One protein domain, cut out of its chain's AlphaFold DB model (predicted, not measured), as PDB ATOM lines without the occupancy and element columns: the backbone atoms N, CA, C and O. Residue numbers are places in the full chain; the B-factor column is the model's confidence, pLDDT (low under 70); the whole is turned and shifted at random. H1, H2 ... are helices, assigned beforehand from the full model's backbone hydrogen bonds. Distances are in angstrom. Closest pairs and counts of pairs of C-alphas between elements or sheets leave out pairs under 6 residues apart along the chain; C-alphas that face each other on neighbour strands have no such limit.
ATOM      1  N   LYS A   2     -37.965 -45.334  57.378       61.75
ATOM      2  CA  LYS A   2     -38.843 -44.366  56.670       61.75
ATOM      3  C   LYS A   2     -38.505 -42.874  56.873       61.75
ATOM      4  O   LYS A   2     -38.679 -42.098  55.946       61.75
ATOM      5  N   ASP A   3     -37.998 -42.480  58.043       82.00
ATOM      6  CA  ASP A   3     -37.695 -41.073  58.357       82.00
ATOM      7  C   ASP A   3     -36.563 -40.477  57.495       82.00
ATOM      8  O   ASP A   3     -36.692 -39.376  56.962       82.00
ATOM      9  N   LEU A   4     -35.476 -41.229  57.281       88.06
ATOM     10  CA  LEU A   4     -34.358 -40.759  56.458       88.06
ATOM     11  C   LEU A   4     -34.749 -40.630  54.986       88.06
ATOM     12  O   LEU A   4     -34.418 -39.623  54.362       88.06
ATOM     13  N   ASP A   5     -35.492 -41.598  54.449       90.56
ATOM     14  CA  ASP A   5     -35.961 -41.541  53.064       90.56
ATOM     15  C   ASP A   5     -36.881 -40.337  52.847       90.56
ATOM     16  O   ASP A   5     -36.702 -39.583  51.890       90.56
ATOM     17  N   THR A   6     -37.813 -40.083  53.772       92.12
ATOM     18  CA  THR A   6     -38.680 -38.899  53.721       92.12
ATOM     19  C   THR A   6     -37.869 -37.603  53.759       92.12
ATOM     20  O   THR A   6     -38.103 -36.715  52.937       92.12
ATOM     21  N   ARG A   7     -36.868 -37.502  54.639       92.50
ATOM     22  CA  ARG A   7     -35.994 -36.320  54.724       92.50
ATOM     23  C   ARG A   7     -35.160 -36.115  53.458       92.50
ATOM     24  O   ARG A   7     -35.009 -34.979  53.009       92.50
ATOM     25  N   ILE A   8     -34.664 -37.190  52.842       94.69
ATOM     26  CA  ILE A   8     -33.947 -37.126  51.560       94.69
ATOM     27  C   ILE A   8     -34.875 -36.615  50.455       94.69
ATOM     28  O   ILE A   8     -34.477 -35.739  49.682       94.69
ATOM     29  N   GLN A   9     -36.112 -37.114  50.379       94.56
ATOM     30  CA  GLN A   9     -37.071 -36.652  49.370       94.56
ATOM     31  C   GLN A   9     -37.443 -35.178  49.563       94.56
ATOM     32  O   GLN A   9     -37.440 -34.418  48.595       94.56
ATOM     33  N   GLN A  10     -37.669 -34.739  50.803       94.06
ATOM     34  CA  GLN A  10     -37.934 -33.330  51.117       94.06
ATOM     35  C   GLN A  10     -36.757 -32.423  50.730       94.06
ATOM     36  O   GLN A  10     -36.955 -31.368  50.125       94.06
ATOM     37  N   ALA A  11     -35.523 -32.842  51.021       95.38
ATOM     38  CA  ALA A  11     -34.329 -32.089  50.643       95.38
ATOM     39  C   ALA A  11     -34.167 -31.989  49.117       95.38
ATOM     40  O   ALA A  11     -33.832 -30.922  48.599       95.38
ATOM     41  N   ARG A  12     -34.447 -33.074  48.382       96.44
ATOM     42  CA  ARG A  12     -34.421 -33.088  46.909       96.44
ATOM     43  C   ARG A  12     -35.484 -32.177  46.305       96.44
ATOM     44  O   ARG A  12     -35.168 -31.433  45.380       96.44
ATOM     45  N   ALA A  13     -36.705 -32.202  46.838       96.19
ATOM     46  CA  ALA A  13     -37.775 -31.306  46.409       96.19
ATOM     47  C   ALA A  13     -37.363 -29.838  46.597       96.19
ATOM     48  O   ALA A  13     -37.331 -29.080  45.631       96.19
ATOM     49  N   LYS A  14     -36.882 -29.485  47.796       96.75
ATOM     50  CA  LYS A  14     -36.399 -28.132  48.098       96.75
ATOM     51  C   LYS A  14     -35.251 -27.698  47.182       96.75
ATOM     52  O   LYS A  14     -35.214 -26.554  46.738       96.75
ATOM     53  N   LEU A  15     -34.316 -28.598  46.870       96.94
ATOM     54  CA  LEU A  15     -33.231 -28.310  45.931       96.94
ATOM     55  C   LEU A  15     -33.757 -28.019  44.520       96.94
ATOM     56  O   LEU A  15     -33.265 -27.103  43.859       96.94
ATOM     57  N   ASN A  16     -34.735 -28.789  44.046       97.06
ATOM     58  CA  ASN A  16     -35.332 -28.581  42.729       97.06
ATOM     59  C   ASN A  16     -36.087 -27.249  42.654       97.06
ATOM     60  O   ASN A  16     -35.921 -26.527  41.669       97.06
ATOM     61  N   ASP A  17     -36.820 -26.885  43.705       97.44
ATOM     62  CA  ASP A  17     -37.519 -25.601  43.791       97.44
ATOM     63  C   ASP A  17     -36.533 -24.430  43.745       97.44
ATOM     64  O   ASP A  17     -36.686 -23.507  42.944       97.44
ATOM     65  N   LEU A  18     -35.453 -24.502  44.530       97.94
ATOM     66  CA  LEU A  18     -34.402 -23.483  44.524       97.94
ATOM     67  C   LEU A  18     -33.725 -23.363  43.152       97.94
ATOM     68  O   LEU A  18     -33.485 -22.252  42.679       97.94
ATOM     69  N   LYS A  19     -33.475 -24.484  42.464       97.81
ATOM     70  CA  LYS A  19     -32.946 -24.476  41.088       97.81
ATOM     71  C   LYS A  19     -33.924 -23.843  40.100       97.81
ATOM     72  O   LYS A  19     -33.495 -23.123  39.200       97.81
ATOM     73  N   ALA A  20     -35.221 -24.106  40.237       97.69
ATOM     74  CA  ALA A  20     -36.238 -23.507  39.380       97.69
ATOM     75  C   ALA A  20     -36.313 -21.985  39.576       97.69
ATOM     76  O   ALA A  20     -36.380 -21.247  38.589       97.69
ATOM     77  N   ILE A  21     -36.228 -21.520  40.827       97.62
ATOM     78  CA  ILE A  21     -36.162 -20.095  41.176       97.62
ATOM     79  C   ILE A  21     -34.907 -19.455  40.576       97.62
ATOM     80  O   ILE A  21     -35.021 -18.444  39.887       97.62
ATOM     81  N   ALA A  22     -33.736 -20.071  40.755       97.81
ATOM     82  CA  ALA A  22     -32.480 -19.562  40.205       97.81
ATOM     83  C   ALA A  22     -32.540 -19.437  38.674       97.81
ATOM     84  O   ALA A  22     -32.302 -18.365  38.128       97.81
ATOM     85  N   ARG A  23     -32.994 -20.486  37.974       97.81
ATOM     86  CA  ARG A  23     -33.171 -20.455  36.511       97.81
ATOM     87  C   ARG A  23     -34.183 -19.408  36.056       97.81
ATOM     88  O   ARG A  23     -34.063 -18.863  34.961       97.81
ATOM     89  N   LYS A  24     -35.235 -19.166  36.845       97.94
ATOM     90  CA  LYS A  24     -36.196 -18.095  36.560       97.94
ATOM     91  C   LYS A  24     -35.510 -16.736  36.666       97.94
ATOM     92  O   LYS A  24     -35.693 -15.925  35.764       97.94
ATOM     93  N   GLN A  25     -34.716 -16.519  37.711       97.38
ATOM     94  CA  GLN A  25     -33.966 -15.281  37.891       97.38
ATOM     95  C   GLN A  25     -32.953 -15.066  36.760       97.38
ATOM     96  O   GLN A  25     -32.954 -14.001  36.158       97.38
ATOM     97  N   GLU A  26     -32.199 -16.097  36.371       98.00
ATOM     98  CA  GLU A  26     -31.260 -16.033  35.240       98.00
ATOM     99  C   GLU A  26     -31.945 -15.600  33.936       98.00
ATOM    100  O   GLU A  26     -31.417 -14.767  33.199       98.00
ATOM    101  N   ARG A  27     -33.149 -16.122  33.651       98.19
ATOM    102  CA  ARG A  27     -33.929 -15.697  32.478       98.19
ATOM    103  C   ARG A  27     -34.379 -14.242  32.582       98.19
ATOM    104  O   ARG A  27     -34.317 -13.532  31.585       98.19
ATOM    105  N   LEU A  28     -34.825 -13.799  33.760       98.00
ATOM    106  CA  LEU A  28     -35.220 -12.403  33.980       98.00
ATOM    107  C   LEU A  28     -34.032 -11.454  33.797       98.00
ATOM    108  O   LEU A  28     -34.172 -10.424  33.139       98.00
ATOM    109  N   ASP A  29     -32.867 -11.825  34.319       98.12
ATOM    110  CA  ASP A  29     -31.646 -11.035  34.208       98.12
ATOM    111  C   ASP A  29     -31.150 -10.982  32.756       98.12
ATOM    112  O   ASP A  29     -30.791  -9.911  32.267       98.12
ATOM    113  N   ASP A  30     -31.208 -12.099  32.021       98.38
ATOM    114  CA  ASP A  30     -30.886 -12.133  30.591       98.38
ATOM    115  C   ASP A  30     -31.854 -11.279  29.755       98.38
ATOM    116  O   ASP A  30     -31.415 -10.493  28.910       98.38
ATOM    117  N   THR A  31     -33.163 -11.365  30.014       98.38
ATOM    118  CA  THR A  31     -34.159 -10.498  29.369       98.38
ATOM    119  C   THR A  31     -33.877  -9.028  29.670       98.38
ATOM    120  O   THR A  31     -33.838  -8.211  28.748       98.38
ATOM    121  N   ARG A  32     -33.615  -8.678  30.934       98.31
ATOM    122  CA  ARG A  32     -33.293  -7.303  31.335       98.31
ATOM    123  C   ARG A  32     -32.027  -6.802  30.643       98.31
ATOM    124  O   ARG A  32     -32.017  -5.687  30.129       98.31
ATOM    125  N   ARG A  33     -30.986  -7.635  30.571       98.38
ATOM    126  CA  ARG A  33     -29.738  -7.333  29.862       98.38
ATOM    127  C   ARG A  33     -29.994  -7.019  28.388       98.38
ATOM    128  O   ARG A  33     -29.509  -6.004  27.895       98.38
ATOM    129  N   LYS A  34     -30.780  -7.854  27.698       97.50
ATOM    130  CA  LYS A  34     -31.150  -7.648  26.285       97.50
ATOM    131  C   LYS A  34     -31.911  -6.340  26.075       97.50
ATOM    132  O   LYS A  34     -31.609  -5.628  25.124       97.50
ATOM    133  N   ILE A  35     -32.838  -5.995  26.971       97.88
ATOM    134  CA  ILE A  35     -33.592  -4.733  26.908       97.88
ATOM    135  C   ILE A  35     -32.662  -3.525  27.076       97.88
ATOM    136  O   ILE A  35     -32.728  -2.600  26.273       97.88
ATOM    137  N   ILE A  36     -31.775  -3.541  28.080       98.19
ATOM    138  CA  ILE A  36     -30.851  -2.426  28.351       98.19
ATOM    139  C   ILE A  36     -29.925  -2.186  27.154       98.19
ATOM    140  O   ILE A  36     -29.841  -1.064  26.655       98.19
ATOM    141  N   TYR A  37     -29.254  -3.235  26.664       97.69
ATOM    142  CA  TYR A  37     -28.366  -3.098  25.509       97.69
ATOM    143  C   TYR A  37     -29.129  -2.757  24.228       97.69
ATOM    144  O   TYR A  37     -28.656  -1.934  23.450       97.69
ATOM    145  N   GLY A  38     -30.312  -3.341  24.019       95.69
ATOM    146  CA  GLY A  38     -31.168  -3.030  22.875       95.69
ATOM    147  C   GLY A  38     -31.564  -1.555  22.840       95.69
ATOM    148  O   GLY A  38     -31.367  -0.899  21.822       95.69
ATOM    149  N   ALA A  39     -32.033  -1.004  23.963       96.12
ATOM    150  CA  ALA A  39     -32.378   0.412  24.076       96.12
ATOM    151  C   ALA A  39     -31.170   1.326  23.808       96.12
ATOM    152  O   ALA A  39     -31.281   2.294  23.058       96.12
ATOM    153  N   ALA A  40     -29.997   0.991  24.361       95.06
ATOM    154  CA  ALA A  40     -28.771   1.747  24.118       95.06
ATOM    155  C   ALA A  40     -28.362   1.730  22.633       95.06
ATOM    156  O   ALA A  40     -28.008   2.769  22.080       95.06
ATOM    157  N   ILE A  41     -28.450   0.575  21.965       93.19
ATOM    158  CA  ILE A  41     -28.157   0.451  20.531       93.19
ATOM    159  C   ILE A  41     -29.144   1.268  19.693       93.19
ATOM    160  O   ILE A  41     -28.716   1.965  18.777       93.19
ATOM    161  N   LEU A  42     -30.442   1.227  20.006       92.50
ATOM    162  CA  LEU A  42     -31.445   2.025  19.293       92.50
ATOM    163  C   LEU A  42     -31.149   3.527  19.392       92.50
ATOM    164  O   LEU A  42     -31.272   4.236  18.396       92.50
ATOM    165  N   GLN A  43     -30.679   3.996  20.551       91.69
ATOM    166  CA  GLN A  43     -30.251   5.385  20.717       91.69
ATOM    167  C   GLN A  43     -29.027   5.723  19.852       91.69
ATOM    168  O   GLN A  43     -28.980   6.797  19.259       91.69
ATOM    169  N   LEU A  44     -28.053   4.811  19.746       89.50
ATOM    170  CA  LEU A  44     -26.885   4.993  18.875       89.50
ATOM    171  C   LEU A  44     -27.269   5.034  17.390       89.50
ATOM    172  O   LEU A  44     -26.657   5.767  16.619       89.50
ATOM    173  N   LEU A  45     -28.290   4.272  16.992       89.81
ATOM    174  CA  LEU A  45     -28.808   4.270  15.624       89.81
ATOM    175  C   LEU A  45     -29.608   5.533  15.270       89.81
ATOM    176  O   LEU A  45     -29.766   5.827  14.086       89.81
ATOM    177  N   HIS A  46     -30.121   6.265  16.264       85.94
ATOM    178  CA  HIS A  46     -30.863   7.512  16.055       85.94
ATOM    179  C   HIS A  46     -29.961   8.669  15.593       85.94
ATOM    180  O   HIS A  46     -30.457   9.697  15.141       85.94
ATOM    181  N   ASP A  47     -28.637   8.534  15.664       79.88
ATOM    182  CA  ASP A  47     -27.724   9.510  15.069       79.88
ATOM    183  C   ASP A  47     -27.675   9.317  13.540       79.88
ATOM    184  O   ASP A  47     -26.807   8.627  13.000       79.88
ATOM    185  N   VAL A  48     -28.695   9.855  12.857       61.31
ATOM    186  CA  VAL A  48     -29.080   9.539  11.464       61.31
ATOM    187  C   VAL A  48     -27.991   9.867  10.433       61.31
ATOM    188  O   VAL A  48     -28.009   9.313   9.343       61.31
ATOM    189  N   ASN A  49     -27.008  10.705  10.774       65.25
ATOM    190  CA  ASN A  49     -26.039  11.243   9.813       65.25
ATOM    191  C   ASN A  49     -24.580  10.867  10.110       65.25
ATOM    192  O   ASN A  49     -23.665  11.495   9.575       65.25
ATOM    193  N   SER A  50     -24.334   9.863  10.956       81.00
ATOM    194  CA  SER A  50     -22.971   9.389  11.203       81.00
ATOM    195  C   SER A  50     -22.663   8.104  10.429       81.00
ATOM    196  O   SER A  50     -23.390   7.115  10.503       81.00
ATOM    197  N   GLU A  51     -21.504   8.071   9.761       87.38
ATOM    198  CA  GLU A  51     -20.930   6.855   9.152       87.38
ATOM    199  C   GLU A  51     -20.892   5.682  10.157       87.38
ATOM    200  O   GLU A  51     -21.067   4.510   9.811       87.38
ATOM    201  N   LYS A  52     -20.712   6.008  11.444       86.69
ATOM    202  CA  LYS A  52     -20.738   5.056  12.557       86.69
ATOM    203  C   LYS A  52     -22.110   4.403  12.732       86.69
ATOM    204  O   LYS A  52     -22.158   3.186  12.917       86.69
ATOM    205  N   SER A  53     -23.195   5.172  12.659       90.19
ATOM    206  CA  SER A  53     -24.568   4.661  12.756       90.19
ATOM    207  C   SER A  53     -24.898   3.727  11.590       90.19
ATOM    208  O   SER A  53     -25.370   2.611  11.804       90.19
ATOM    209  N   GLU A  54     -24.534   4.095  10.357       90.81
ATOM    210  CA  GLU A  54     -24.730   3.227   9.187       90.81
ATOM    211  C   GLU A  54     -23.913   1.932   9.261       90.81
ATOM    212  O   GLU A  54     -24.395   0.846   8.925       90.81
ATOM    213  N   ARG A  55     -22.647   2.021   9.694       92.06
ATOM    214  CA  ARG A  55     -21.805   0.839   9.905       92.06
ATOM    215  C   ARG A  55     -22.404  -0.078  10.968       92.06
ATOM    216  O   ARG A  55     -22.430  -1.290  10.765       92.06
ATOM    217  N   LEU A  56     -22.896   0.482  12.071       92.75
ATOM    218  CA  LEU A  56     -23.562  -0.276  13.127       92.75
ATOM    219  C   LEU A  56     -24.842  -0.947  12.615       92.75
ATOM    220  O   LEU A  56     -25.027  -2.137  12.857       92.75
ATOM    221  N   ARG A  57     -25.678  -0.230  11.856       92.50
ATOM    222  CA  ARG A  57     -26.897  -0.778  11.247       92.50
ATOM    223  C   ARG A  57     -26.593  -1.989  10.370       92.50
ATOM    224  O   ARG A  57     -27.129  -3.061  10.620       92.50
ATOM    225  N   ARG A  58     -25.630  -1.866   9.450       93.19
ATOM    226  CA  ARG A  58     -25.199  -2.985   8.591       93.19
ATOM    227  C   ARG A  58     -24.721  -4.196   9.392       93.19
ATOM    228  O   ARG A  58     -25.034  -5.329   9.036       93.19
ATOM    229  N   LEU A  59     -23.972  -3.973  10.474       94.69
ATOM    230  CA  LEU A  59     -23.528  -5.061  11.349       94.69
ATOM    231  C   LEU A  59     -24.702  -5.751  12.052       94.69
ATOM    232  O   LEU A  59     -24.677  -6.971  12.188       94.69
ATOM    233  N   LEU A  60     -25.715  -5.003  12.494       94.00
ATOM    234  CA  LEU A  60     -26.911  -5.577  13.115       94.00
ATOM    235  C   LEU A  60     -27.717  -6.390  12.103       94.00
ATOM    236  O   LEU A  60     -28.035  -7.545  12.380       94.00
ATOM    237  N   ASP A  61     -27.943  -5.848  10.908       94.69
ATOM    238  CA  ASP A  61     -28.712  -6.511   9.852       94.69
ATOM    239  C   ASP A  61     -28.074  -7.846   9.429       94.69
ATOM    240  O   ASP A  61     -28.779  -8.818   9.167       94.69
ATOM    241  N   GLN A  62     -26.737  -7.944   9.434       95.25
ATOM    242  CA  GLN A  62     -26.006  -9.196   9.173       95.25
ATOM    243  C   GLN A  62     -26.164 -10.249  10.280       95.25
ATOM    244  O   GLN A  62     -25.977 -11.441  10.034       95.25
ATOM    245  N   ARG A  63     -26.457  -9.833  11.516       95.69
ATOM    246  CA  ARG A  63     -26.605 -10.736  12.671       95.69
ATOM    247  C   ARG A  63     -28.047 -11.179  12.896       95.69
ATOM    248  O   ARG A  63     -28.266 -12.146  13.624       95.69
ATOM    249  N   ILE A  64     -29.011 -10.515  12.267       95.00
ATOM    250  CA  ILE A  64     -30.425 -10.885  12.312       95.00
ATOM    251  C   ILE A  64     -30.671 -11.925  11.219       95.00
ATOM    252  O   ILE A  64     -30.880 -11.604  10.051       95.00
ATOM    253  N   THR A  65     -30.595 -13.198  11.601       95.56
ATOM    254  CA  THR A  65     -30.676 -14.331  10.666       95.56
ATOM    255  C   THR A  65     -32.074 -14.931  10.551       95.56
ATOM    256  O   THR A  65     -32.355 -15.656   9.601       95.56
ATOM    257  N   ARG A  66     -32.963 -14.649  11.507       96.94
ATOM    258  CA  ARG A  66     -34.320 -15.197  11.516       96.94
ATOM    259  C   ARG A  66     -35.207 -14.437  10.533       96.94
ATOM    260  O   ARG A  66     -35.449 -13.250  10.717       96.94
ATOM    261  N   GLU A  67     -35.740 -15.139   9.538       96.19
ATOM    262  CA  GLU A  67     -36.543 -14.555   8.451       96.19
ATOM    263  C   GLU A  67     -37.747 -13.740   8.953       96.19
ATOM    264  O   GLU A  67     -37.986 -12.640   8.472       96.19
ATOM    265  N   SER A  68     -38.474 -14.228   9.966       97.19
ATOM    266  CA  SER A  68     -39.605 -13.486  10.551       97.19
ATOM    267  C   SER A  68     -39.204 -12.125  11.115       97.19
ATOM    268  O   SER A  68     -39.979 -11.174  11.046       97.19
ATOM    269  N   ASP A  69     -38.001 -12.037  11.677       96.38
ATOM    270  CA  ASP A  69     -37.512 -10.831  12.339       96.38
ATOM    271  C   ASP A  69     -36.960  -9.852  11.298       96.38
ATOM    272  O   ASP A  69     -37.165  -8.647  11.418       96.38
ATOM    273  N   ARG A  70     -36.327 -10.370  10.237       96.31
ATOM    274  CA  ARG A  70     -35.906  -9.567   9.084       96.31
ATOM    275  C   ARG A  70     -37.110  -8.940   8.367       96.31
ATOM    276  O   ARG A  70     -37.110  -7.723   8.173       96.31
ATOM    277  N   LYS A  71     -38.179  -9.723   8.150       96.69
ATOM    278  CA  LYS A  71     -39.488  -9.269   7.640       96.69
ATOM    279  C   LYS A  71     -40.075  -8.159   8.490       96.69
ATOM    280  O   LYS A  71     -40.479  -7.121   7.978       96.69
ATOM    281  N   PHE A  72     -40.104  -8.374   9.804       96.38
ATOM    282  CA  PHE A  72     -40.618  -7.394  10.758       96.38
ATOM    283  C   PHE A  72     -39.840  -6.069  10.719       96.38
ATOM    284  O   PHE A  72     -40.434  -5.004  10.870       96.38
ATOM    285  N   LEU A  73     -38.525  -6.127  10.501       93.06
ATOM    286  CA  LEU A  73     -37.649  -4.955  10.451       93.06
ATOM    287  C   LEU A  73     -37.509  -4.336   9.050       93.06
ATOM    288  O   LEU A  73     -36.905  -3.272   8.932       93.06
ATOM    289  N   GLY A  74     -38.053  -4.971   8.006       93.25
ATOM    290  CA  GLY A  74     -37.964  -4.498   6.622       93.25
ATOM    291  C   GLY A  74     -36.553  -4.564   6.028       93.25
ATOM    292  O   GLY A  74     -36.206  -3.718   5.209       93.25
TER     293      GLY A  74
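What this domain is: This is residues 2 to 74 of the 76 residues of an uncharacterized protein of Rhodobacteraceae bacterium R_SAG2 (UniProt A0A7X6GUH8). Picture one very long helix, H1, most of which sticks out as a bare arm, with a small hook at its last end where the chain folds back through H2 and turns again into H3. H1 and H2 meet near the last end of H1 as a lopsided V, a helical hairpin with one long and one short leg, and the little H3 comes near H2 but stays away from H1. The printed part has 73 residues with three named helices, in the order H1, H2, H3, and no named strand; its class is all helix. The whole is extended, with a radius of gyration of the C-alphas of 22.3 A, and the C-alphas span 73 by 24 by 15 A, the length being made by the arm, residues 2 to 40.

How they stand to each other: Start at Lys 2 and go along H1, residues 2 to 45; its residues 2 to 40 stand free. At its last residues look across to H2, residues 51 to 63: the two touch, and their closest C-alphas, those of Leu 45 and Ser 53, are 5.1 A apart. H1 touches H2 with residues 44 to 45 alone, and H2 touches H1 with residues 53 to 57 alone. Their lines stand at a steep tilt of 39 degrees and they run opposite ways, a helical hairpin. Next look at H3, residues 67 to 73, which is close to H2 but not clearly touching it; the closest C-alphas, those of Asp 61 and Arg 70, are 7.9 A apart. H2 and H3 run opposite ways at a shallow tilt of 27 degrees. H1 and H3 are apart. Check the backbone and you will find each O i to N i+4 pair inside H1, H2 and H3 within hydrogen-bond range.

Where its parts are: Find C-alpha 2 at (-38.843, -44.366, 56.670); from there H1 runs 64.4 A to C-alpha 45 at (-28.808, 4.270, 15.624). H2 begins at C-alpha 51, at (-20.930, 6.855, 9.152), and runs 18.8 A to C-alpha 63. H3 runs from C-alpha 67 to C-alpha 73, at (-37.649, -4.955, 10.451), 9.9 A from first to last C-alpha.

The domain as a whole: The two C-alphas farthest apart are those of Lys 2 and Asn 49, at 73.8 A, while those of Lys 2 and Gly 74 are 64.0 A apart. The printed part has no cut, and both links, H1 to H2 and H2 to H3, are tight. Residues 46 to 51, of which residue 51 belongs to H2, stand free as well. Read the B-factor column for the model's confidence: the mean pLDDT of the printed part is 93.1, and residue 2 and residues 48 to 49 are under 70.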